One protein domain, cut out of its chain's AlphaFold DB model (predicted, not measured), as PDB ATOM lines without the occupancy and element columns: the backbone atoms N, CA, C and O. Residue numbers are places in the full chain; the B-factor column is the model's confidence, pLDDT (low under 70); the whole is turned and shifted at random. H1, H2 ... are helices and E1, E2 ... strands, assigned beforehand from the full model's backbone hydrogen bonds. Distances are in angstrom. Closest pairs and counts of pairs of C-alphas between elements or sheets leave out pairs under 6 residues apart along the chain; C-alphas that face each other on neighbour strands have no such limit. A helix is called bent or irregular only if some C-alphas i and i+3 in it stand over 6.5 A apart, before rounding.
ATOM      1  N   ASP A  56      43.069 -24.851  16.648       79.50
ATOM      2  CA  ASP A  56      42.716 -23.643  15.905       79.50
ATOM      3  C   ASP A  56      41.605 -23.949  14.889       79.50
ATOM      4  O   ASP A  56      41.788 -24.698  13.917       79.50
ATOM      5  N   SER A  57      40.438 -23.354  15.137       82.94
ATOM      6  CA  SER A  57      39.322 -23.291  14.204       82.94
ATOM      7  C   SER A  57      39.395 -22.004  13.383       82.94
ATOM      8  O   SER A  57      39.797 -20.941  13.869       82.94
ATOM      9  N   LEU A  58      39.014 -22.094  12.110       85.25
ATOM     10  CA  LEU A  58      38.704 -20.909  11.313       85.25
ATOM     11  C   LEU A  58      37.294 -20.448  11.659       85.25
ATOM     12  O   LEU A  58      36.351 -21.221  11.513       85.25
ATOM     13  N   SER A  59      37.147 -19.195  12.081       86.12
ATOM     14  CA  SER A  59      35.867 -18.665  12.561       86.12
ATOM     15  C   SER A  59      34.837 -18.598  11.434       86.12
ATOM     16  O   SER A  59      33.736 -19.140  11.534       86.12
ATOM     17  N   VAL A  60      35.214 -17.958  10.327       87.38
ATOM     18  CA  VAL A  60      34.371 -17.843   9.138       87.38
ATOM     19  C   VAL A  60      35.248 -17.994   7.908       87.38
ATOM     20  O   VAL A  60      36.276 -17.337   7.793       87.38
ATOM     21  N   VAL A  61      34.850 -18.861   6.988       88.25
ATOM     22  CA  VAL A  61      35.460 -18.982   5.664       88.25
ATOM     23  C   VAL A  61      34.359 -18.779   4.649       88.25
ATOM     24  O   VAL A  61      33.434 -19.581   4.586       88.25
ATOM     25  N   SER A  62      34.457 -17.728   3.854       86.44
ATOM     26  CA  SER A  62      33.460 -17.361   2.863       86.44
ATOM     27  C   SER A  62      34.052 -17.475   1.469       86.44
ATOM     28  O   SER A  62      35.075 -16.874   1.165       86.44
ATOM     29  N   PHE A  63      33.400 -18.239   0.601       85.69
ATOM     30  CA  PHE A  63      33.714 -18.272  -0.820       85.69
ATOM     31  C   PHE A  63      32.659 -17.480  -1.586       85.69
ATOM     32  O   PHE A  63      31.455 -17.747  -1.477       85.69
ATOM     33  N   HIS A  64      33.116 -16.506  -2.365       84.44
ATOM     34  CA  HIS A  64      32.277 -15.627  -3.161       84.44
ATOM     35  C   HIS A  64      32.645 -15.717  -4.632       84.44
ATOM     36  O   HIS A  64      33.743 -15.350  -5.036       84.44
ATOM     37  N   TYR A  65      31.720 -16.192  -5.457       80.25
ATOM     38  CA  TYR A  65      31.901 -16.157  -6.902       80.25
ATOM     39  C   TYR A  65      31.386 -14.833  -7.479       80.25
ATOM     40  O   TYR A  65      30.195 -14.525  -7.383       80.25
ATOM     41  N   ASP A  66      32.271 -14.072  -8.121       79.81
ATOM     42  CA  ASP A  66      31.893 -12.809  -8.747       79.81
ATOM     43  C   ASP A  66      31.366 -13.033 -10.176       79.81
ATOM     44  O   ASP A  66      32.083 -13.416 -11.110       79.81
ATOM     45  N   GLN A  67      30.073 -12.758 -10.349       72.19
ATOM     46  CA  GLN A  67      29.383 -12.871 -11.632       72.19
ATOM     47  C   GLN A  67      29.788 -11.786 -12.637       72.19
ATOM     48  O   GLN A  67      29.686 -12.022 -13.844       72.19
ATOM     49  N   GLN A  68      30.239 -10.618 -12.175       77.50
ATOM     50  CA  GLN A  68      30.641  -9.499 -13.025       77.50
ATOM     51  C   GLN A  68      31.918  -9.836 -13.798       77.50
ATOM     52  O   GLN A  68      31.977  -9.617 -15.010       77.50
ATOM     53  N   TYR A  69      32.890 -10.469 -13.135       68.50
ATOM     54  CA  TYR A  69      34.133 -10.927 -13.769       68.50
ATOM     55  C   TYR A  69      34.067 -12.378 -14.271       68.50
ATOM     56  O   TYR A  69      35.031 -12.881 -14.849       68.50
ATOM     57  N   ARG A  70      32.903 -13.033 -14.124       65.19
ATOM     58  CA  ARG A  70      32.503 -14.336 -14.700       65.19
ATOM     59  C   ARG A  70      33.428 -15.519 -14.439       65.19
ATOM     60  O   ARG A  70      33.209 -16.590 -15.014       65.19
ATOM     61  N   SER A  71      34.481 -15.389 -13.648       68.06
ATOM     62  CA  SER A  71      35.444 -16.482 -13.496       68.06
ATOM     63  C   SER A  71      36.316 -16.381 -12.248       68.06
ATOM     64  O   SER A  71      37.280 -17.135 -12.160       68.06
ATOM     65  N   HIS A  72      36.017 -15.465 -11.326       75.62
ATOM     66  CA  HIS A  72      36.827 -15.247 -10.130       75.62
ATOM     67  C   HIS A  72      36.069 -15.769  -8.906       75.62
ATOM     68  O   HIS A  72      34.866 -15.530  -8.770       75.62
ATOM     69  N   VAL A  73      36.758 -16.525  -8.049       75.62
ATOM     70  CA  VAL A  73      36.241 -16.927  -6.731       75.62
ATOM     71  C   VAL A  73      37.092 -16.235  -5.684       75.62
ATOM     72  O   VAL A  73      38.284 -16.485  -5.577       75.62
ATOM     73  N   TYR A  74      36.493 -15.370  -4.898       82.44
ATOM     74  CA  TYR A  74      37.156 -14.773  -3.758       82.44
ATOM     75  C   TYR A  74      37.000 -15.711  -2.571       82.44
ATOM     76  O   TYR A  74      35.905 -16.211  -2.304       82.44
ATOM     77  N   MET A  75      38.101 -15.998  -1.886       85.69
ATOM     78  CA  MET A  75      38.045 -16.588  -0.555       85.69
ATOM     79  C   MET A  75      38.301 -15.483   0.456       85.69
ATOM     80  O   MET A  75      39.334 -14.824   0.377       85.69
ATOM     81  N   TYR A  76      37.389 -15.358   1.409       85.00
ATOM     82  CA  TYR A  76      37.527 -14.564   2.614       85.00
ATOM     83  C   TYR A  76      37.664 -15.521   3.789       85.00
ATOM     84  O   TYR A  76      36.860 -16.436   3.943       85.00
ATOM     85  N   ALA A  77      38.684 -15.351   4.616       87.00
ATOM     86  CA  ALA A  77      38.800 -16.095   5.865       87.00
ATOM     87  C   ALA A  77      38.961 -15.119   7.024       87.00
ATOM     88  O   ALA A  77      39.839 -14.262   6.990       87.00
ATOM     89  N   GLN A  78      38.120 -15.274   8.040       85.81
ATOM     90  CA  GLN A  78      38.237 -14.588   9.315       85.81
ATOM     91  C   GLN A  78      39.038 -15.463  10.263       85.81
ATOM     92  O   GLN A  78      38.657 -16.612  10.525       85.81
ATOM     93  N   MET A  79      40.142 -14.926  10.779       83.38
ATOM     94  CA  MET A  79      40.913 -15.615  11.806       83.38
ATOM     95  C   MET A  79      41.266 -14.734  13.004       83.38
ATOM     96  O   MET A  79      41.395 -13.513  12.858       83.38
ATOM     97  N   PRO A  80      41.488 -15.362  14.176       80.38
ATOM     98  CA  PRO A  80      41.989 -14.675  15.354       80.38
ATOM     99  C   PRO A  80      43.342 -14.014  15.104       80.38
ATOM    100  O   PRO A  80      44.206 -14.578  14.421       80.38
ATOM    101  N   ALA A  81      43.562 -12.869  15.747       78.44
ATOM    102  CA  ALA A  81      44.773 -12.082  15.567       78.44
ATOM    103  C   ALA A  81      46.089 -12.827  15.827       78.44
ATOM    104  O   ALA A  81      47.070 -12.631  15.103       78.44
ATOM    105  N   ARG A  82      46.084 -13.763  16.780       76.69
ATOM    106  CA  ARG A  82      47.224 -14.638  17.097       76.69
ATOM    107  C   ARG A  82      47.749 -15.445  15.900       76.69
ATOM    108  O   ARG A  82      48.923 -15.796  15.859       76.69
ATOM    109  N   ASN A  83      46.920 -15.701  14.884       77.44
ATOM    110  CA  ASN A  83      47.313 -16.473  13.701       77.44
ATOM    111  C   ASN A  83      47.956 -15.628  12.588       77.44
ATOM    112  O   ASN A  83      48.399 -16.189  11.583       77.44
ATOM    113  N   LYS A  84      48.082 -14.306  12.766       76.81
ATOM    114  CA  LYS A  84      48.646 -13.392  11.759       76.81
ATOM    115  C   LYS A  84      50.049 -13.797  11.301       76.81
ATOM    116  O   LYS A  84      50.317 -13.810  10.106       76.81
ATOM    117  N   GLY A  85      50.934 -14.183  12.225       73.56
ATOM    118  CA  GLY A  85      52.314 -14.575  11.897       73.56
ATOM    119  C   GLY A  85      52.421 -15.840  11.034       73.56
ATOM    120  O   GLY A  85      53.440 -16.078  10.392       73.56
ATOM    121  N   ARG A  86      51.354 -16.645  10.983       70.81
ATOM    122  CA  ARG A  86      51.302 -17.912  10.238       70.81
ATOM    123  C   ARG A  86      50.824 -17.705   8.802       70.81
ATOM    124  O   ARG A  86      51.098 -18.525   7.924       70.81
ATOM    125  N   ILE A  87      50.114 -16.607   8.564       69.00
ATOM    126  CA  ILE A  87      49.435 -16.304   7.312       69.00
ATOM    127  C   ILE A  87      50.251 -15.231   6.611       69.00
ATOM    128  O   ILE A  87      50.203 -14.058   6.953       69.00
ATOM    129  N   GLY A  88      51.086 -15.654   5.667       58.84
ATOM    130  CA  GLY A  88      52.027 -14.737   5.020       58.84
ATOM    131  C   GLY A  88      53.285 -15.385   4.463       58.84
ATOM    132  O   GLY A  88      54.047 -14.714   3.771       58.84
ATOM    133  N   LEU A  89      53.491 -16.689   4.682       52.25
ATOM    134  CA  LEU A  89      54.497 -17.446   3.942       52.25
ATOM    135  C   LEU A  89      54.133 -17.391   2.445       52.25
ATOM    136  O   LEU A  89      53.273 -18.137   1.980       52.25
ATOM    137  N   ASN A  90      54.792 -16.479   1.723       55.34
ATOM    138  CA  ASN A  90      54.757 -16.234   0.271       55.34
ATOM    139  C   ASN A  90      53.771 -15.178  -0.276       55.34
ATOM    140  O   ASN A  90      53.539 -15.188  -1.478       55.34
ATOM    141  N   GLN A  91      53.218 -14.263   0.538       66.69
ATOM    142  CA  GLN A  91      52.454 -13.084   0.047       66.69
ATOM    143  C   GLN A  91      51.267 -13.382  -0.904       66.69
ATOM    144  O   GLN A  91      50.805 -12.501  -1.620       66.69
ATOM    145  N   TRP A  92      50.757 -14.614  -0.928       66.88
ATOM    146  CA  TRP A  92      49.678 -15.028  -1.837       66.88
ATOM    147  C   TRP A  92      48.270 -14.729  -1.290       66.88
ATOM    148  O   TRP A  92      47.270 -15.027  -1.938       66.88
ATOM    149  N   LEU A  93      48.212 -14.156  -0.089       74.50
ATOM    150  CA  LEU A  93      47.012 -13.787   0.645       74.50
ATOM    151  C   LEU A  93      47.097 -12.300   0.984       74.50
ATOM    152  O   LEU A  93      48.074 -11.863   1.600       74.50
ATOM    153  N   THR A  94      46.085 -11.534   0.588       75.44
ATOM    154  CA  THR A  94      45.970 -10.125   0.953       75.44
ATOM    155  C   THR A  94      45.260 -10.049   2.292       75.44
ATOM    156  O   THR A  94      44.126 -10.493   2.430       75.44
ATOM    157  N   ILE A  95      45.948  -9.528   3.304       75.25
ATOM    158  CA  ILE A  95      45.385  -9.379   4.645       75.25
ATOM    159  C   ILE A  95      44.738  -7.995   4.725       75.25
ATOM    160  O   ILE A  95      45.447  -6.987   4.720       75.25
ATOM    161  N   SER A  96      43.413  -7.944   4.807       75.12
ATOM    162  CA  SER A  96      42.656  -6.749   5.173       75.12
ATOM    163  C   SER A  96      42.389  -6.758   6.684       75.12
ATOM    164  O   SER A  96      42.041  -7.772   7.291       75.12
ATOM    165  N   LEU A  97      42.602  -5.612   7.336       70.94
ATOM    166  CA  LEU A  97      42.234  -5.452   8.741       70.94
ATOM    167  C   LEU A  97      40.741  -5.137   8.806       70.94
ATOM    168  O   LEU A  97      40.331  -4.083   8.320       70.94
ATOM    169  N   TRP A  98      39.942  -6.023   9.398       65.31
ATOM    170  CA  TRP A  98      38.523  -5.743   9.613       65.31
ATOM    171  C   TRP A  98      38.262  -5.169  11.010       65.31
ATOM    172  O   TRP A  98      37.468  -4.243  11.164       65.31
ATOM    173  N   SER A  99      38.963  -5.694  12.019       72.81
ATOM    174  CA  SER A  99      38.894  -5.277  13.423       72.81
ATOM    175  C   SER A  99      40.234  -5.551  14.118       72.81
ATOM    176  O   SER A  99      41.045  -6.321  13.602       72.81
ATOM    177  N   ASP A 100      40.461  -4.970  15.299       72.00
ATOM    178  CA  ASP A 100      41.682  -5.180  16.097       72.00
ATOM    179  C   ASP A 100      41.912  -6.665  16.460       72.00
ATOM    180  O   ASP A 100      43.045  -7.086  16.687       72.00
ATOM    181  N   GLU A 101      40.853  -7.482  16.457       71.19
ATOM    182  CA  GLU A 101      40.895  -8.895  16.867       71.19
ATOM    183  C   GLU A 101      40.747  -9.902  15.715       71.19
ATOM    184  O   GLU A 101      41.080 -11.082  15.878       71.19
ATOM    185  N   VAL A 102      40.258  -9.459  14.550       68.50
ATOM    186  CA  VAL A 102      39.918 -10.333  13.418       68.50
ATOM    187  C   VAL A 102      40.527  -9.791  12.135       68.50
ATOM    188  O   VAL A 102      40.246  -8.669  11.704       68.50
ATOM    189  N   PHE A 103      41.332 -10.637  11.498       72.00
ATOM    190  CA  PHE A 103      41.864 -10.378  10.168       72.00
ATOM    191  C   PHE A 103      40.961 -11.014   9.127       72.00
ATOM    192  O   PHE A 103      40.544 -12.161   9.287       72.00
ATOM    193  N   GLU A 104      40.695 -10.269   8.064       73.62
ATOM    194  CA  GLU A 104      40.109 -10.803   6.853       73.62
ATOM    195  C   GLU A 104      41.240 -11.079   5.869       73.62
ATOM    196  O   GLU A 104      42.188 -10.309   5.714       73.62
ATOM    197  N   VAL A 105      41.177 -12.244   5.247       72.00
ATOM    198  CA  VAL A 105      42.168 -12.647   4.269       72.00
ATOM    199  C   VAL A 105      41.480 -12.894   2.954       72.00
ATOM    200  O   VAL A 105      40.691 -13.827   2.851       72.00
ATOM    201  N   GLU A 106      41.821 -12.068   1.976       74.25
ATOM    202  CA  GLU A 106      41.318 -12.134   0.619       74.25
ATOM    203  C   GLU A 106      42.319 -12.864  -0.283       74.25
ATOM    204  O   GLU A 106      43.526 -12.595  -0.292       74.25
ATOM    205  N   SER A 107      41.805 -13.812  -1.059       72.25
ATOM    206  CA  SER A 107      42.537 -14.439  -2.154       72.25
ATOM    207  C   SER A 107      41.664 -14.470  -3.394       72.25
ATOM    208  O   SER A 107      40.539 -14.966  -3.356       72.25
ATOM    209  N   GLU A 108      42.201 -13.967  -4.499       66.00
ATOM    210  CA  GLU A 108      41.558 -14.026  -5.804       66.00
ATOM    211  C   GLU A 108      41.854 -15.388  -6.467       66.00
ATOM    212  O   GLU A 108      42.988 -15.663  -6.868       66.00
ATOM    213  N   LEU A 109      40.852 -16.272  -6.594       60.56
ATOM    214  CA  LEU A 109      40.954 -17.433  -7.488       60.56
ATOM    215  C   LEU A 109      40.883 -16.956  -8.930       60.56
ATOM    216  O   LEU A 109      39.875 -16.394  -9.363       60.56
ATOM    217  N   PHE A 110      41.902 -17.312  -9.704       55.38
ATOM    218  CA  PHE A 110      41.929 -17.061 -11.135       55.38
ATOM    219  C   PHE A 110      41.025 -17.999 -11.956       55.38
ATOM    220  O   PHE A 110      40.917 -19.202 -11.726       55.38
ATOM    221  N   TYR A 111      40.446 -17.371 -12.979       53.53
ATOM    222  CA  TYR A 111      39.753 -17.834 -14.185       53.53
ATOM    223  C   TYR A 111      39.453 -19.342 -14.399       53.53
ATOM    224  O   TYR A 111      40.254 -20.077 -14.974       53.53
ATOM    225  N   LEU A 112      38.200 -19.763 -14.162       49.06
ATOM    226  CA  LEU A 112      37.588 -20.982 -14.742       49.06
ATOM    227  C   LEU A 112      36.751 -20.653 -15.997       49.06
ATOM    228  O   LEU A 112      35.565 -20.966 -16.099       49.06
ATOM    229  N   GLY A 113      37.352 -19.970 -16.969       44.72
ATOM    230  CA  GLY A 113      36.673 -19.617 -18.216       44.72
ATOM    231  C   GLY A 113      36.657 -20.777 -19.214       44.72
ATOM    232  O   GLY A 113      37.673 -21.053 -19.849       44.72
ATOM    233  N   VAL A 114      35.500 -21.411 -19.424       48.12
ATOM    234  CA  VAL A 114      35.255 -22.232 -20.624       48.12
ATOM    235  C   VAL A 114      34.987 -21.267 -21.787       48.12
ATOM    236  O   VAL A 114      33.973 -20.565 -21.759       48.12
ATOM    237  N   PRO A 115      35.848 -21.163 -22.818       43.41
ATOM    238  CA  PRO A 115      35.532 -20.315 -23.959       43.41
ATOM    239  C   PRO A 115      34.362 -20.934 -24.730       43.41
ATOM    240  O   PRO A 115      34.446 -22.069 -25.201       43.41
ATOM    241  N   ARG A 116      33.266 -20.183 -24.887       41.19
ATOM    242  CA  ARG A 116      32.202 -20.540 -25.834       41.19
ATOM    243  C   ARG A 116      32.794 -20.523 -27.241       41.19
ATOM    244  O   ARG A 116      33.110 -19.459 -27.772       41.19
ATOM    245  N   VAL A 117      32.943 -21.700 -27.839       45.88
ATOM    246  CA  VAL A 117      33.246 -21.833 -29.264       45.88
ATOM    247  C   VAL A 117      31.995 -21.397 -30.021       45.88
ATOM    248  O   VAL A 117      30.986 -22.097 -30.030       45.88
ATOM    249  N   VAL A 118      32.031 -20.195 -30.595       39.84
ATOM    250  CA  VAL A 118      30.981 -19.711 -31.493       39.84
ATOM    251  C   VAL A 118      31.188 -20.409 -32.832       39.84
ATOM    252  O   VAL A 118      32.125 -20.097 -33.564       39.84
ATOM    253  N   TYR A 119      30.348 -21.398 -33.125       41.56
ATOM    254  CA  TYR A 119      30.309 -22.031 -34.438       41.56
ATOM    255  C   TYR A 119      29.696 -21.038 -35.429       41.56
ATOM    256  O   TYR A 119      28.528 -20.678 -35.304       41.56
ATOM    257  N   SER A 120      30.482 -20.555 -36.392       40.62
ATOM    258  CA  SER A 120      29.935 -19.818 -37.532       40.62
ATOM    259  C   SER A 120      29.401 -20.824 -38.550       40.62
ATOM    260  O   SER A 120      30.173 -21.636 -39.067       40.62
ATOM    261  N   GLU A 121      28.102 -20.778 -38.831       40.69
ATOM    262  CA  GLU A 121      27.463 -21.616 -39.846       40.69
ATOM    263  C   GLU A 121      28.034 -21.312 -41.240       40.69
ATOM    264  O   GLU A 121      28.097 -20.159 -41.670       40.69
ATOM    265  N   MET A 122      28.489 -22.354 -41.939       45.50
ATOM    266  CA  MET A 122      29.111 -22.258 -43.259       45.50
ATOM    267  C   MET A 122      28.170 -22.887 -44.295       45.50
ATOM    268  O   MET A 122      27.973 -24.100 -44.307       45.50
ATOM    269  N   ILE A 123      27.558 -22.055 -45.141       51.47
ATOM    270  CA  ILE A 123      26.603 -22.462 -46.188       51.47
ATOM    271  C   ILE A 123      27.378 -22.904 -47.447       51.47
ATOM    272  O   ILE A 123      28.258 -22.179 -47.912       51.47
ATOM    273  N   LEU A 124      27.053 -24.075 -48.017       47.53
ATOM    274  CA  LEU A 124      27.724 -24.678 -49.188       47.53
ATOM    275  C   LEU A 124      26.819 -24.695 -50.447       47.53
ATOM    276  O   LEU A 124      25.678 -25.146 -50.343       47.53
ATOM    277  N   PRO A 125      27.301 -24.285 -51.646       50.38
ATOM    278  CA  PRO A 125      26.551 -24.378 -52.909       50.38
ATOM    279  C   PRO A 125      26.903 -25.604 -53.802       50.38
ATOM    280  O   PRO A 125      27.857 -26.335 -53.542       50.38
ATOM    281  N   SER A 126      26.073 -25.820 -54.843       57.22
ATOM    282  CA  SER A 126      25.766 -27.066 -55.604       57.22
ATOM    283  C   SER A 126      26.798 -27.643 -56.621       57.22
ATOM    284  O   SER A 126      27.917 -27.162 -56.745       57.22
ATOM    285  N   SER A 127      26.409 -28.698 -57.365       61.59
ATOM    286  CA  SER A 127      27.053 -30.030 -57.440       61.59
ATOM    287  C   SER A 127      28.058 -30.363 -58.556       61.59
ATOM    288  O   SER A 127      28.546 -31.490 -58.590       61.59
ATOM    289  N   TRP A 128      28.451 -29.430 -59.429       44.16
ATOM    290  CA  TRP A 128      29.428 -29.733 -60.506       44.16
ATOM    291  C   TRP A 128      30.732 -28.932 -60.420       44.16
ATOM    292  O   TRP A 128      31.802 -29.464 -60.708       44.16
ATOM    293  N   THR A 129      30.692 -27.714 -59.879       52.69
ATOM    294  CA  THR A 129      31.890 -27.030 -59.360       52.69
ATOM    295  C   THR A 129      32.442 -27.730 -58.120       52.69
ATOM    296  O   THR A 129      33.623 -27.592 -57.815       52.69
ATOM    297  N   GLN A 130      31.618 -28.549 -57.459       53.62
ATOM    298  CA  GLN A 130      31.999 -29.329 -56.294       53.62
ATOM    299  C   GLN A 130      33.188 -30.238 -56.561       53.62
ATOM    300  O   GLN A 130      34.073 -30.196 -55.746       53.62
ATOM    301  N   TRP A 131      33.337 -30.980 -57.660       56.22
ATOM    302  CA  TRP A 131      34.466 -31.932 -57.748       56.22
ATOM    303  C   TRP A 131      35.849 -31.279 -57.910       56.22
ATOM    304  O   TRP A 131      36.809 -31.704 -57.268       56.22
ATOM    305  N   ILE A 132      35.958 -30.200 -58.689       59.69
ATOM    306  CA  ILE A 132      37.220 -29.451 -58.843       59.69
ATOM    307  C   ILE A 132      37.486 -28.586 -57.602       59.69
ATOM    308  O   ILE A 132      38.617 -28.540 -57.121       59.69
ATOM    309  N   ILE A 133      36.449 -27.976 -57.012       57.69
ATOM    310  CA  ILE A 133      36.545 -27.311 -55.701       57.69
ATOM    311  C   ILE A 133      36.789 -28.332 -54.587       57.69
ATOM    312  O   ILE A 133      37.412 -27.990 -53.602       57.69
ATOM    313  N   ILE A 134      36.376 -29.587 -54.712       63.38
ATOM    314  CA  ILE A 134      36.622 -30.636 -53.724       63.38
ATOM    315  C   ILE A 134      38.090 -31.009 -53.805       63.38
ATOM    316  O   ILE A 134      38.737 -30.998 -52.779       63.38
ATOM    317  N   VAL A 135      38.671 -31.259 -54.983       71.19
ATOM    318  CA  VAL A 135      40.092 -31.646 -55.070       71.19
ATOM    319  C   VAL A 135      41.028 -30.461 -54.799       71.19
ATOM    320  O   VAL A 135      41.879 -30.535 -53.910       71.19
ATOM    321  N   CYS A 136      40.864 -29.336 -55.506       69.00
ATOM    322  CA  CYS A 136      41.673 -28.136 -55.260       69.00
ATOM    323  C   CYS A 136      41.357 -27.521 -53.896       69.00
ATOM    324  O   CYS A 136      42.257 -27.045 -53.208       69.00
ATOM    325  N   GLY A 137      40.099 -27.566 -53.467       63.62
ATOM    326  CA  GLY A 137      39.716 -27.160 -52.126       63.62
ATOM    327  C   GLY A 137      40.148 -28.155 -51.068       63.62
ATOM    328  O   GLY A 137      40.433 -27.672 -50.002       63.62
ATOM    329  N   PHE A 138      40.341 -29.457 -51.294       70.50
ATOM    330  CA  PHE A 138      40.950 -30.351 -50.293       70.50
ATOM    331  C   PHE A 138      42.421 -30.002 -50.076       70.50
ATOM    332  O   PHE A 138      42.884 -30.022 -48.941       70.50
ATOM    333  N   LEU A 139      43.144 -29.616 -51.131       76.25
ATOM    334  CA  LEU A 139      44.516 -29.120 -51.004       76.25
ATOM    335  C   LEU A 139      44.560 -27.753 -50.307       76.25
ATOM    336  O   LEU A 139      45.284 -27.581 -49.330       76.25
ATOM    337  N   ILE A 140      43.748 -26.789 -50.749       75.94
ATOM    338  CA  ILE A 140      43.688 -25.449 -50.144       75.94
ATOM    339  C   ILE A 140      43.117 -25.509 -48.718       75.94
ATOM    340  O   ILE A 140      43.598 -24.800 -47.841       75.94
ATOM    341  N   PHE A 141      42.133 -26.368 -48.458       71.81
ATOM    342  CA  PHE A 141      41.545 -26.628 -47.144       71.81
ATOM    343  C   PHE A 141      42.530 -27.370 -46.263       71.81
ATOM    344  O   PHE A 141      42.683 -26.970 -45.126       71.81
ATOM    345  N   GLY A 142      43.260 -28.364 -46.765       75.25
ATOM    346  CA  GLY A 142      44.338 -29.019 -46.023       75.25
ATOM    347  C   GLY A 142      45.403 -28.014 -45.586       75.25
ATOM    348  O   GLY A 142      45.775 -27.979 -44.416       75.25
ATOM    349  N   ILE A 143      45.809 -27.113 -46.488       78.75
ATOM    350  CA  ILE A 143      46.754 -26.030 -46.184       78.75
ATOM    351  C   ILE A 143      46.146 -25.019 -45.197       78.75
ATOM    352  O   ILE A 143      46.792 -24.657 -44.220       78.75
ATOM    353  N   ARG A 144      44.903 -24.563 -45.389       72.69
ATOM    354  CA  ARG A 144      44.230 -23.604 -44.487       72.69
ATOM    355  C   ARG A 144      43.922 -24.210 -43.121       72.69
ATOM    356  O   ARG A 144      44.073 -23.533 -42.112       72.69
ATOM    357  N   PHE A 145      43.529 -25.472 -43.069       73.81
ATOM    358  CA  PHE A 145      43.311 -26.230 -41.845       73.81
ATOM    359  C   PHE A 145      44.641 -26.402 -41.109       73.81
ATOM    360  O   PHE A 145      44.739 -26.058 -39.932       73.81
ATOM    361  N   GLY A 146      45.692 -26.797 -41.828       78.12
ATOM    362  CA  GLY A 146      47.048 -26.902 -41.300       78.12
ATOM    363  C   GLY A 146      47.604 -25.580 -40.765       78.12
ATOM    364  O   GLY A 146      48.181 -25.554 -39.687       78.12
ATOM    365  N   LEU A 147      47.397 -24.470 -41.479       80.75
ATOM    366  CA  LEU A 147      47.973 -23.167 -41.125       80.75
ATOM    367  C   LEU A 147      47.107 -22.319 -40.187       80.75
ATOM    368  O   LEU A 147      47.633 -21.431 -39.527       80.75
ATOM    369  N   VAL A 148      45.792 -22.540 -40.122       78.88
ATOM    370  CA  VAL A 148      44.876 -21.704 -39.318       78.88
ATOM    371  C   VAL A 148      44.232 -22.499 -38.193       78.88
ATOM    372  O   VAL A 148      44.164 -22.013 -37.064       78.88
ATOM    373  N   VAL A 149      43.755 -23.712 -38.474       79.81
ATOM    374  CA  VAL A 149      43.023 -24.510 -37.482       79.81
ATOM    375  C   VAL A 149      43.992 -25.175 -36.510       79.81
ATOM    376  O   VAL A 149      43.793 -25.042 -35.304       79.81
ATOM    377  N   ILE A 150      45.074 -25.798 -36.993       80.69
ATOM    378  CA  ILE A 150      46.059 -26.442 -36.108       80.69
ATOM    379  C   ILE A 150      46.676 -25.434 -35.125       80.69
ATOM    380  O   ILE A 150      46.628 -25.717 -33.930       80.69
ATOM    381  N   PRO A 151      47.155 -24.234 -35.521       86.06
ATOM    382  CA  PRO A 151      47.693 -23.276 -34.556       86.06
ATOM    383  C   PRO A 151      46.654 -22.782 -33.551       86.06
ATOM    384  O   PRO A 151      46.991 -22.589 -32.388       86.06
ATOM    385  N   LYS A 152      45.382 -22.630 -33.951       79.88
ATOM    386  CA  LYS A 152      44.297 -22.290 -33.018       79.88
ATOM    387  C   LYS A 152      44.032 -23.411 -32.016       79.88
ATOM    388  O   LYS A 152      43.859 -23.117 -30.837       79.88
ATOM    389  N   ILE A 153      44.032 -24.671 -32.456       81.38
ATOM    390  CA  ILE A 153      43.893 -25.837 -31.573       81.38
ATOM    391  C   ILE A 153      45.096 -25.930 -30.632       81.38
ATOM    392  O   ILE A 153      44.904 -26.065 -29.430       81.38
ATOM    393  N   VAL A 154      46.324 -25.802 -31.139       87.38
ATOM    394  CA  VAL A 154      47.548 -25.833 -30.323       87.38
ATOM    395  C   VAL A 154      47.557 -24.686 -29.317       87.38
ATOM    396  O   VAL A 154      47.800 -24.920 -28.139       87.38
ATOM    397  N   HIS A 155      47.221 -23.463 -29.736       85.62
ATOM    398  CA  HIS A 155      47.104 -22.314 -28.839       85.62
ATOM    399  C   HIS A 155      46.018 -22.530 -27.777       85.62
ATOM    400  O   HIS A 155      46.233 -22.229 -26.605       85.62
ATOM    401  N   TYR A 156      44.873 -23.097 -28.160       80.75
ATOM    402  CA  TYR A 156      43.799 -23.449 -27.234       80.75
ATOM    403  C   TYR A 156      44.236 -24.510 -26.216       80.75
ATOM    404  O   TYR A 156      44.024 -24.327 -25.019       80.75
ATOM    405  N   LEU A 157      44.880 -25.591 -26.664       79.38
ATOM    406  CA  LEU A 157      45.389 -26.651 -25.792       79.38
ATOM    407  C   LEU A 157      46.499 -26.137 -24.872       79.38
ATOM    408  O   LEU A 157      46.499 -26.464 -23.689       79.38
ATOM    409  N   TYR A 158      47.394 -25.287 -25.380       85.88
ATOM    410  CA  TYR A 158      48.427 -24.629 -24.582       85.88
ATOM    411  C   TYR A 158      47.808 -23.732 -23.510       85.88
ATOM    412  O   TYR A 158      48.144 -23.863 -22.336       85.88
ATOM    413  N   LYS A 159      46.843 -22.880 -23.884       77.25
ATOM    414  CA  LYS A 159      46.123 -22.018 -22.940       77.25
ATOM    415  C   LYS A 159      45.385 -22.843 -21.882       77.25
ATOM    416  O   LYS A 159      45.457 -22.517 -20.705       77.25
ATOM    417  N   ARG A 160      44.725 -23.936 -22.279       75.44
ATOM    418  CA  ARG A 160      44.038 -24.854 -21.357       75.44
ATOM    419  C   ARG A 160      45.012 -25.559 -20.408       75.44
ATOM    420  O   ARG A 160      44.723 -25.662 -19.225       75.44
ATOM    421  N   SER A 161      46.158 -26.013 -20.911       79.12
ATOM    422  CA  SER A 161      47.211 -26.636 -20.100       79.12
ATOM    423  C   SER A 161      47.804 -25.649 -19.091       79.12
ATOM    424  O   SER A 161      47.917 -25.968 -17.911       79.12
ATOM    425  N   ALA A 162      48.090 -24.417 -19.526       75.00
ATOM    426  CA  ALA A 162      48.559 -23.351 -18.645       75.00
ATOM    427  C   ALA A 162      47.554 -23.068 -17.515       75.00
ATOM    428  O   ALA A 162      47.955 -23.016 -16.357       75.00
ATOM    429  N   ILE A 163      46.258 -22.976 -17.840       74.12
ATOM    430  CA  ILE A 163      45.188 -22.791 -16.849       74.12
ATOM    431  C   ILE A 163      45.146 -23.963 -15.860       74.12
ATOM    432  O   ILE A 163      45.131 -23.741 -14.653       74.12
ATOM    433  N   ASN A 164      45.185 -25.207 -16.339       73.12
ATOM    434  CA  ASN A 164      45.143 -26.377 -15.460       73.12
ATOM    435  C   ASN A 164      46.325 -26.399 -14.476       73.12
ATOM    436  O   ASN A 164      46.115 -26.569 -13.280       73.12
ATOM    437  N   ASN A 165      47.545 -26.124 -14.952       74.44
ATOM    438  CA  ASN A 165      48.730 -26.078 -14.091       74.44
ATOM    439  C   ASN A 165      48.630 -24.973 -13.027       74.44
ATOM    440  O   ASN A 165      49.057 -25.169 -11.887       74.44
ATOM    441  N   THR A 166      48.052 -23.815 -13.372       74.50
ATOM    442  CA  THR A 166      47.816 -22.742 -12.392       74.50
ATOM    443  C   THR A 166      46.751 -23.112 -11.365       74.50
ATOM    444  O   THR A 166      46.924 -22.815 -10.184       74.50
ATOM    445  N   VAL A 167      45.687 -23.805 -11.787       72.69
ATOM    446  CA  VAL A 167      44.612 -24.264 -10.898       72.69
ATOM    447  C   VAL A 167      45.145 -25.299  -9.912       72.69
ATOM    448  O   VAL A 167      44.889 -25.179  -8.719       72.69
ATOM    449  N   ASP A 168      45.948 -26.264 -10.365       76.69
ATOM    450  CA  ASP A 168      46.531 -27.282  -9.484       76.69
ATOM    451  C   ASP A 168      47.479 -26.669  -8.444       76.69
ATOM    452  O   ASP A 168      47.406 -26.997  -7.256       76.69
ATOM    453  N   GLY A 169      48.340 -25.731  -8.858       78.94
ATOM    454  CA  GLY A 169      49.211 -24.994  -7.938       78.94
ATOM    455  C   GLY A 169      48.413 -24.233  -6.877       78.94
ATOM    456  O   GLY A 169      48.743 -24.270  -5.691       78.94
ATOM    457  N   PHE A 170      47.314 -23.610  -7.289       73.44
ATOM    458  CA  PHE A 170      46.423 -22.880  -6.402       73.44
ATOM    459  C   PHE A 170      45.680 -23.794  -5.415       73.44
ATOM    460  O   PHE A 170      45.686 -23.538  -4.209       73.44
ATOM    461  N   VAL A 171      45.099 -24.898  -5.896       78.81
ATOM    462  CA  VAL A 171      44.446 -25.908  -5.047       78.81
ATOM    463  C   VAL A 171      45.431 -26.439  -4.008       78.81
ATOM    464  O   VAL A 171      45.067 -26.608  -2.847       78.81
ATOM    465  N   ASN A 172      46.695 -26.639  -4.379       81.38
ATOM    466  CA  ASN A 172      47.731 -27.056  -3.438       81.38
ATOM    467  C   ASN A 172      48.039 -25.986  -2.377       81.38
ATOM    468  O   ASN A 172      48.216 -26.337  -1.208       81.38
ATOM    469  N   HIS A 173      48.062 -24.696  -2.734       81.62
ATOM    470  CA  HIS A 173      48.208 -23.612  -1.754       81.62
ATOM    471  C   HIS A 173      47.050 -23.585  -0.760       81.62
ATOM    472  O   HIS A 173      47.283 -23.507   0.446       81.62
ATOM    473  N   PHE A 174      45.819 -23.743  -1.241       81.88
ATOM    474  CA  PHE A 174      44.652 -23.780  -0.370       81.88
ATOM    475  C   PHE A 174      44.630 -25.026   0.506       81.88
ATOM    476  O   PHE A 174      44.407 -24.918   1.706       81.88
ATOM    477  N   LYS A 175      44.926 -26.205  -0.048       84.75
ATOM    478  CA  LYS A 175      45.064 -27.433   0.743       84.75
ATOM    479  C   LYS A 175      46.094 -27.263   1.847       84.75
ATOM    480  O   LYS A 175      45.844 -27.658   2.980       84.75
ATOM    481  N   ARG A 176      47.232 -26.632   1.541       83.25
ATOM    482  CA  ARG A 176      48.251 -26.313   2.543       83.25
ATOM    483  C   ARG A 176      47.731 -25.322   3.584       83.25
ATOM    484  O   ARG A 176      47.952 -25.551   4.765       83.25
ATOM    485  N   PHE A 177      47.021 -24.273   3.183       85.25
ATOM    486  CA  PHE A 177      46.406 -23.324   4.113       85.25
ATOM    487  C   PHE A 177      45.403 -24.009   5.043       85.25
ATOM    488  O   PHE A 177      45.579 -23.976   6.256       85.25
ATOM    489  N   PHE A 178      44.419 -24.722   4.497       85.44
ATOM    490  CA  PHE A 178      43.435 -25.448   5.295       85.44
ATOM    491  C   PHE A 178      44.061 -26.572   6.117       85.44
ATOM    492  O   PHE A 178      43.543 -26.892   7.181       85.44
ATOM    493  N   SER A 179      45.188 -27.159   5.693       83.75
ATOM    494  CA  SER A 179      45.904 -28.157   6.500       83.75
ATOM    495  C   SER A 179      46.369 -27.624   7.857       83.75
ATOM    496  O   SER A 179      46.503 -28.420   8.781       83.75
ATOM    497  N   LEU A 180      46.539 -26.303   7.994       82.69
ATOM    498  CA  LEU A 180      46.923 -25.655   9.250       82.69
ATOM    499  C   LEU A 180      45.792 -25.615  10.284       82.69
ATOM    500  O   LEU A 180      46.070 -25.423  11.461       82.69
ATOM    501  N   PHE A 181      44.543 -25.806   9.856       86.19
ATOM    502  CA  PHE A 181      43.362 -25.706  10.709       86.19
ATOM    503  C   PHE A 181      42.678 -27.065  10.815       86.19
ATOM    504  O   PHE A 181      42.574 -27.803   9.830       86.19
ATOM    505  N   SER A 182      42.211 -27.433  12.004       85.94
ATOM    506  CA  SER A 182      41.510 -28.710  12.205       85.94
ATOM    507  C   SER A 182      40.025 -28.615  11.868       85.94
ATOM    508  O   SER A 182      39.412 -29.594  11.434       85.94
ATOM    509  N   SER A 183      39.449 -27.428  12.042       89.19
ATOM    510  CA  SER A 183      38.021 -27.187  11.900       89.19
ATOM    511  C   SER A 183      37.723 -25.811  11.311       89.19
ATOM    512  O   SER A 183      38.549 -24.899  11.336       89.19
ATOM    513  N   ILE A 184      36.532 -25.701  10.737       90.44
ATOM    514  CA  ILE A 184      35.946 -24.478  10.203       90.44
ATOM    515  C   ILE A 184      34.615 -24.308  10.928       90.44
ATOM    516  O   ILE A 184      33.730 -25.153  10.790       90.44
ATOM    517  N   ASP A 185      34.469 -23.246  11.709       89.94
ATOM    518  CA  ASP A 185      33.267 -23.004  12.503       89.94
ATOM    519  C   ASP A 185      32.095 -22.647  11.595       89.94
ATOM    520  O   ASP A 185      31.051 -23.287  11.682       89.94
ATOM    521  N   THR A 186      32.279 -21.686  10.683       89.12
ATOM    522  CA  THR A 186      31.268 -21.316   9.684       89.12
ATOM    523  C   THR A 186      31.864 -21.302   8.281       89.12
ATOM    524  O   THR A 186      32.761 -20.517   7.987       89.12
ATOM    525  N   LEU A 187      31.348 -22.147   7.392       91.31
ATOM    526  CA  LEU A 187      31.646 -22.116   5.963       91.31
ATOM    527  C   LEU A 187      30.498 -21.421   5.230       91.31
ATOM    528  O   LEU A 187      29.382 -21.936   5.221       91.31
ATOM    529  N   GLN A 188      30.766 -20.280   4.604       91.44
ATOM    530  CA  GLN A 188      29.799 -19.547   3.797       91.44
ATOM    531  C   GLN A 188      30.085 -19.753   2.311       91.44
ATOM    532  O   GLN A 188      31.192 -19.506   1.835       91.44
ATOM    533  N   LEU A 189      29.085 -20.186   1.552       88.56
ATOM    534  CA  LEU A 189      29.198 -20.383   0.109       88.56
ATOM    535  C   LEU A 189      28.178 -19.497  -0.607       88.56
ATOM    536  O   LEU A 189      26.974 -19.596  -0.361       88.56
ATOM    537  N   SER A 190      28.652 -18.629  -1.503       87.31
ATOM    538  CA  SER A 190      27.808 -17.654  -2.202       87.31
ATOM    539  C   SER A 190      28.079 -17.615  -3.709       87.31
ATOM    540  O   SER A 190      29.217 -17.733  -4.167       87.31
ATOM    541  N   ASN A 191      27.003 -17.440  -4.485       81.56
ATOM    542  CA  ASN A 191      27.015 -17.197  -5.934       81.56
ATOM    543  C   ASN A 191      27.631 -18.281  -6.843       81.56
ATOM    544  O   ASN A 191      27.954 -17.984  -7.992       81.56
ATOM    545  N   PHE A 192      27.760 -19.535  -6.409       76.19
ATOM    546  CA  PHE A 192      28.295 -20.598  -7.268       76.19
ATOM    547  C   PHE A 192      27.360 -20.913  -8.450       76.19
ATOM    548  O   PHE A 192      26.225 -21.334  -8.259       76.19
ATOM    549  N   VAL A 193      27.858 -20.726  -9.680       72.38
ATOM    550  CA  VAL A 193      27.120 -21.009 -10.932       72.38
ATOM    551  C   VAL A 193      27.574 -22.321 -11.597       72.38
ATOM    552  O   VAL A 193      26.910 -22.816 -12.499       72.38
ATOM    553  N   SER A 194      28.723 -22.878 -11.200       79.19
ATOM    554  CA  SER A 194      29.359 -24.009 -11.887       79.19
ATOM    555  C   SER A 194      29.743 -25.128 -10.923       79.19
ATOM    556  O   SER A 194      30.528 -24.907  -9.995       79.19
ATOM    557  N   ASP A 195      29.268 -26.339 -11.218       78.31
ATOM    558  CA  ASP A 195      29.516 -27.553 -10.436       78.31
ATOM    559  C   ASP A 195      31.003 -27.864 -10.286       78.31
ATOM    560  O   ASP A 195      31.457 -28.278  -9.225       78.31
ATOM    561  N   ASN A 196      31.806 -27.596 -11.317       77.81
ATOM    562  CA  ASN A 196      33.249 -27.824 -11.246       77.81
ATOM    563  C   ASN A 196      33.932 -26.915 -10.222       77.81
ATOM    564  O   ASN A 196      34.828 -27.360  -9.510       77.81
ATOM    565  N   VAL A 197      33.527 -25.642 -10.154       76.00
ATOM    566  CA  VAL A 197      34.091 -24.688  -9.188       76.00
ATOM    567  C   VAL A 197      33.739 -25.150  -7.777       76.00
ATOM    568  O   VAL A 197      34.603 -25.231  -6.907       76.00
ATOM    569  N   PHE A 198      32.472 -25.503  -7.588       81.62
ATOM    570  CA  PHE A 198      31.940 -25.972  -6.325       81.62
ATOM    571  C   PHE A 198      32.638 -27.259  -5.845       81.62
ATOM    572  O   PHE A 198      33.159 -27.304  -4.731       81.62
ATOM    573  N   ASN A 199      32.774 -28.260  -6.720       83.25
ATOM    574  CA  ASN A 199      33.473 -29.513  -6.424       83.25
ATOM    575  C   ASN A 199      34.952 -29.296  -6.083       83.25
ATOM    576  O   ASN A 199      35.490 -29.966  -5.203       83.25
ATOM    577  N   ASN A 200      35.619 -28.343  -6.738       81.12
ATOM    578  CA  ASN A 200      37.001 -27.998  -6.410       81.12
ATOM    579  C   ASN A 200      37.120 -27.358  -5.022       81.12
ATOM    580  O   ASN A 200      38.053 -27.683  -4.285       81.12
ATOM    581  N   VAL A 201      36.176 -26.491  -4.640       83.31
ATOM    582  CA  VAL A 201      36.119 -25.924  -3.284       83.31
ATOM    583  C   VAL A 201      35.891 -27.035  -2.262       83.31
ATOM    584  O   VAL A 201      36.677 -27.143  -1.324       83.31
ATOM    585  N   LEU A 202      34.917 -27.926  -2.487       85.12
ATOM    586  CA  LEU A 202      34.667 -29.076  -1.611       85.12
ATOM    587  C   LEU A 202      35.900 -29.972  -1.451       85.12
ATOM    588  O   LEU A 202      36.276 -30.320  -0.337       85.12
ATOM    589  N   LYS A 203      36.586 -30.286  -2.553       84.75
ATOM    590  CA  LYS A 203      37.822 -31.084  -2.549       84.75
ATOM    591  C   LYS A 203      38.973 -30.407  -1.797       84.75
ATOM    592  O   LYS A 203      39.920 -31.055  -1.353       84.75
ATOM    593  N   THR A 204      38.938 -29.086  -1.694       82.81
ATOM    594  CA  THR A 204      39.970 -28.300  -1.013       82.81
ATOM    595  C   THR A 204      39.778 -28.304   0.502       82.81
ATOM    596  O   THR A 204      40.759 -28.321   1.244       82.81
ATOM    597  N   ILE A 205      38.524 -28.347   0.951       86.81
ATOM    598  CA  ILE A 205      38.138 -28.459   2.366       86.81
ATOM    599  C   ILE A 205      37.873 -29.909   2.798       86.81
ATOM    600  O   ILE A 205      37.444 -30.159   3.924       86.81
ATOM    601  N   GLU A 206      38.123 -30.866   1.907       85.44
ATOM    602  CA  GLU A 206      37.972 -32.294   2.158       85.44
ATOM    603  C   GLU A 206      38.771 -32.679   3.414       85.44
ATOM    604  O   GLU A 206      39.950 -32.336   3.551       85.44
ATOM    605  N   ASN A 207      38.124 -33.392   4.339       85.75
ATOM    606  CA  ASN A 207      38.649 -33.768   5.662       85.75
ATOM    607  C   ASN A 207      38.715 -32.645   6.713       85.75
ATOM    608  O   ASN A 207      39.415 -32.791   7.718       85.75
ATOM    609  N   LYS A 208      38.003 -31.528   6.527       88.38
ATOM    610  CA  LYS A 208      37.840 -30.510   7.575       88.38
ATOM    611  C   LYS A 208      36.498 -30.649   8.268       88.38
ATOM    612  O   LYS A 208      35.466 -30.827   7.627       88.38
ATOM    613  N   ARG A 209      36.510 -30.558   9.601       87.69
ATOM    614  CA  ARG A 209      35.277 -30.530  10.388       87.69
ATOM    615  C   ARG A 209      34.601 -29.181  10.171       87.69
ATOM    616  O   ARG A 209      35.157 -28.163  10.569       87.69
ATOM    617  N   ILE A 210      33.418 -29.189   9.569       89.44
ATOM    618  CA  ILE A 210      32.608 -27.989   9.350       89.44
ATOM    619  C   ILE A 210      31.550 -27.937  10.453       89.44
ATOM    620  O   ILE A 210      30.752 -28.863  10.586       89.44
ATOM    621  N   GLY A 211      31.569 -26.889  11.278       87.81
ATOM    622  CA  GLY A 211      30.600 -26.694  12.356       87.81
ATOM    623  C   GLY A 211      29.238 -26.259  11.820       87.81
ATOM    624  O   GLY A 211      28.213 -26.867  12.125       87.81
ATOM    625  N   ARG A 212      29.240 -25.221  10.987       89.31
ATOM    626  CA  ARG A 212      28.062 -24.617  10.375       89.31
ATOM    627  C   ARG A 212      28.331 -24.354   8.903       89.31
ATOM    628  O   ARG A 212      29.353 -23.783   8.538       89.31
ATOM    629  N   LEU A 213      27.385 -24.742   8.061       89.69
ATOM    630  CA  LEU A 213      27.377 -24.390   6.651       89.69
ATOM    631  C   LEU A 213      26.286 -23.345   6.415       89.69
ATOM    632  O   LEU A 213      25.120 -23.580   6.731       89.69
ATOM    633  N   GLU A 214      26.661 -22.208   5.847       89.94
ATOM    634  CA  GLU A 214      25.738 -21.170   5.412       89.94
ATOM    635  C   GLU A 214      25.805 -21.035   3.897       89.94
ATOM    636  O   GLU A 214      26.868 -20.890   3.296       89.94
ATOM    637  N   MET A 215      24.644 -21.084   3.260       82.25
ATOM    638  CA  MET A 215      24.538 -20.940   1.818       82.25
ATOM    639  C   MET A 215      23.684 -19.724   1.518       82.25
ATOM    640  O   MET A 215      22.546 -19.627   1.979       82.25
ATOM    641  N   GLN A 216      24.227 -18.805   0.729       83.44
ATOM    642  CA  GLN A 216      23.444 -17.729   0.136       83.44
ATOM    643  C   GLN A 216      22.818 -18.260  -1.156       83.44
ATOM    644  O   GLN A 216      23.492 -18.474  -2.166       83.44
ATOM    645  N   VAL A 217      21.531 -18.606  -1.048       67.19
ATOM    646  CA  VAL A 217      20.750 -19.390  -2.023       67.19
ATOM    647  C   VAL A 217      20.262 -18.554  -3.204       67.19
ATOM    648  O   VAL A 217      19.760 -19.099  -4.183       67.19
ATOM    649  N   ASP A 218      20.432 -17.241  -3.149       69.94
ATOM    650  CA  ASP A 218      19.820 -16.265  -4.043       69.94
ATOM    651  C   ASP A 218      20.075 -16.533  -5.539       69.94
ATOM    652  O   ASP A 218      19.308 -16.040  -6.368       69.94
ATOM    653  N   LYS A 219      21.064 -17.371  -5.904       64.50
ATOM    654  CA  LYS A 219      21.339 -17.784  -7.296       64.50
ATOM    655  C   LYS A 219      21.834 -19.228  -7.500       64.50
ATOM    656  O   LYS A 219      22.563 -19.476  -8.459       64.50
ATOM    657  N   TRP A 220      21.485 -20.177  -6.632       64.44
ATOM    658  CA  TRP A 220      21.944 -21.568  -6.805       64.44
ATOM    659  C   TRP A 220      21.094 -22.363  -7.798       64.44
ATOM    660  O   TRP A 220      19.865 -22.251  -7.810       64.44
ATOM    661  N   ASP A 221      21.752 -23.223  -8.578       69.06
ATOM    662  CA  ASP A 221      21.072 -24.284  -9.322       69.06
ATOM    663  C   ASP A 221      20.526 -25.340  -8.341       69.06
ATOM    664  O   ASP A 221      21.157 -25.667  -7.331       69.06
ATOM    665  N   ARG A 222      19.327 -25.869  -8.608       71.88
ATOM    666  CA  ARG A 222      18.634 -26.804  -7.700       71.88
ATOM    667  C   ARG A 222      19.375 -28.134  -7.556       71.88
ATOM    668  O   ARG A 222      19.266 -28.776  -6.517       71.88
ATOM    669  N   THR A 223      20.119 -28.541  -8.579       71.69
ATOM    670  CA  THR A 223      20.969 -29.743  -8.587       71.69
ATOM    671  C   THR A 223      22.088 -29.659  -7.554       71.69
ATOM    672  O   THR A 223      22.267 -30.591  -6.775       71.69
ATOM    673  N   LEU A 224      22.764 -28.513  -7.457       66.50
ATOM    674  CA  LEU A 224      23.861 -28.307  -6.507       66.50
ATOM    675  C   LEU A 224      23.419 -28.392  -5.045       66.50
ATOM    676  O   LEU A 224      24.162 -28.883  -4.199       66.50
ATOM    677  N   GLN A 225      22.199 -27.948  -4.739       69.25
ATOM    678  CA  GLN A 225      21.648 -28.047  -3.384       69.25
ATOM    679  C   GLN A 225      21.476 -29.505  -2.938       69.25
ATOM    680  O   GLN A 225      21.651 -29.819  -1.760       69.25
ATOM    681  N   TYR A 226      21.137 -30.391  -3.877       73.06
ATOM    682  CA  TYR A 226      20.892 -31.799  -3.596       73.06
ATOM    683  C   TYR A 226      22.191 -32.552  -3.288       73.06
ATOM    684  O   TYR A 226      22.283 -33.209  -2.251       73.06
ATOM    685  N   ASP A 227      23.217 -32.400  -4.129       72.88
ATOM    686  CA  ASP A 227      24.508 -33.079  -3.948       72.88
ATOM    687  C   ASP A 227      25.176 -32.694  -2.622       72.88
ATOM    688  O   ASP A 227      25.768 -33.520  -1.922       72.88
ATOM    689  N   LEU A 228      25.019 -31.435  -2.225       68.00
ATOM    690  CA  LEU A 228      25.576 -30.905  -0.992       68.00
ATOM    691  C   LEU A 228      24.898 -31.503   0.241       68.00
ATOM    692  O   LEU A 228      25.583 -31.970   1.149       68.00
ATOM    693  N   PHE A 229      23.564 -31.571   0.234       72.50
ATOM    694  CA  PHE A 229      22.796 -32.212   1.299       72.50
ATOM    695  C   PHE A 229      23.197 -33.678   1.485       72.50
ATOM    696  O   PHE A 229      23.295 -34.149   2.618       72.50
ATOM    697  N   VAL A 230      23.460 -34.391   0.388       75.00
ATOM    698  CA  VAL A 230      23.942 -35.777   0.432       75.00
ATOM    699  C   VAL A 230      25.349 -35.846   1.023       75.00
ATOM    700  O   VAL A 230      25.607 -36.700   1.864       75.00
ATOM    701  N   THR A 231      26.245 -34.938   0.640       68.31
ATOM    702  CA  THR A 231      27.652 -34.974   1.071       68.31
ATOM    703  C   THR A 231      27.827 -34.580   2.541       68.31
ATOM    704  O   THR A 231      28.622 -35.190   3.246       68.31
ATOM    705  N   THR A 232      27.076 -33.590   3.038       66.00
ATOM    706  CA  THR A 232      27.196 -33.125   4.433       66.00
ATOM    707  C   THR A 232      26.433 -33.986   5.430       66.00
ATOM    708  O   THR A 232      26.795 -34.012   6.602       66.00
ATOM    709  N   ASN A 233      25.369 -34.661   4.987       62.56
ATOM    710  CA  ASN A 233      24.569 -35.543   5.839       62.56
ATOM    711  C   ASN A 233      24.859 -37.024   5.605       62.56
ATOM    712  O   ASN A 233      24.216 -37.865   6.237       62.56
ATOM    713  N   ALA A 234      25.805 -37.358   4.723       64.31
ATOM    714  CA  ALA A 234      26.349 -38.700   4.679       64.31
ATOM    715  C   ALA A 234      26.872 -39.005   6.090       64.31
ATOM    716  O   ALA A 234      27.733 -38.270   6.583       64.31
TER     717      ALA A 234
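What this domain is: This is residues 56 to 234 of the 243 residues of an uncharacterized protein of Pristionchus pacificus (UniProt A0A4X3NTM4). A compact head built on a twisted sheet of six strands sends out one very long arm. The arm is an open loop: residues 110 to 128 run out from the head with no named element, and the long helix H2 runs back to it. Short H1 packs over E4 of the sheet, while H3 sits by the head end of H2, with H4 beyond it. The 179 printed residues, with four named helices and six named strands in the order E1 E2 H1 E3 E4 H2 E5 H3 E6 H4, are of mixed class. The whole is only just loose, close to extended, with a radius of gyration of the C-alphas of 23.6 A and spans of 80 by 37 by 28 A.

How they stand to each other: The mixed sheet runs E3 (residues 94 to 97), E4 (102 to 109), E2 (72 to 80), E1 (57 to 66), E5 (183 to 190), E6 (209 to 216). E3 and E4 form an antiparallel hairpin, with N 96 and O 104 at 2.8 A, as do E1 and E2, with N 64 and O 74 at 2.8 A. E4 and E2 are antiparallel, with N 109 and O 73 at 2.8 A. E1 and E5 are parallel, with N 61 and O 186 at 2.8 A, and so are E5 and E6, with N 187 and O 212 at 2.8 A. H1, residues 81 to 86, is on the sheet at a height of 8.9 A, over E4, and runs along the strands; it is irregular, C-alphas 82 and 85 being 7.3 A apart. H2, residues 129 to 179, only grazes the sheet with residues 166 to 178. H3, residues 195 to 204, touches H2 residues 171 to 178, closest at the C-alphas of Lys 175 and Thr 204, 5.5 A. H4, residues 222 to 233, is close to H3 but not clearly touching, the closest C-alphas, Asp 195 and Leu 224, being 6.9 A apart. E5, H3 and E6 make a strand-helix-strand unit, two parallel neighbour strands joined through a helix, with a right-handed crossover. Every O i to N i+4 pair is within hydrogen-bond range in H3, against 45 of 47 in H2, 7 of 8 in H4 and 0 of 2 in H1, where 2 of 3 O i to N i+3 pairs are.

Where its parts are: E1 begins at C-alpha 57 (39.322, -23.291, 14.204) and is 26.3 A long; E2 is 26.0 A. H2 runs 67.3 A from C-alpha 129 (31.890, -27.030, -59.360) to C-alpha 179 (45.904, -28.157, 6.500), with a kink of 44 degrees near residue 140.

The domain as a whole: The C-alphas of Asp 100 and Trp 128, the two farthest apart, are 81.4 A apart. The printed part has no cut, and E4 to H2 is the long link. Mean pLDDT of the printed part is 73.7, with residues 108 to 134 among those under 70.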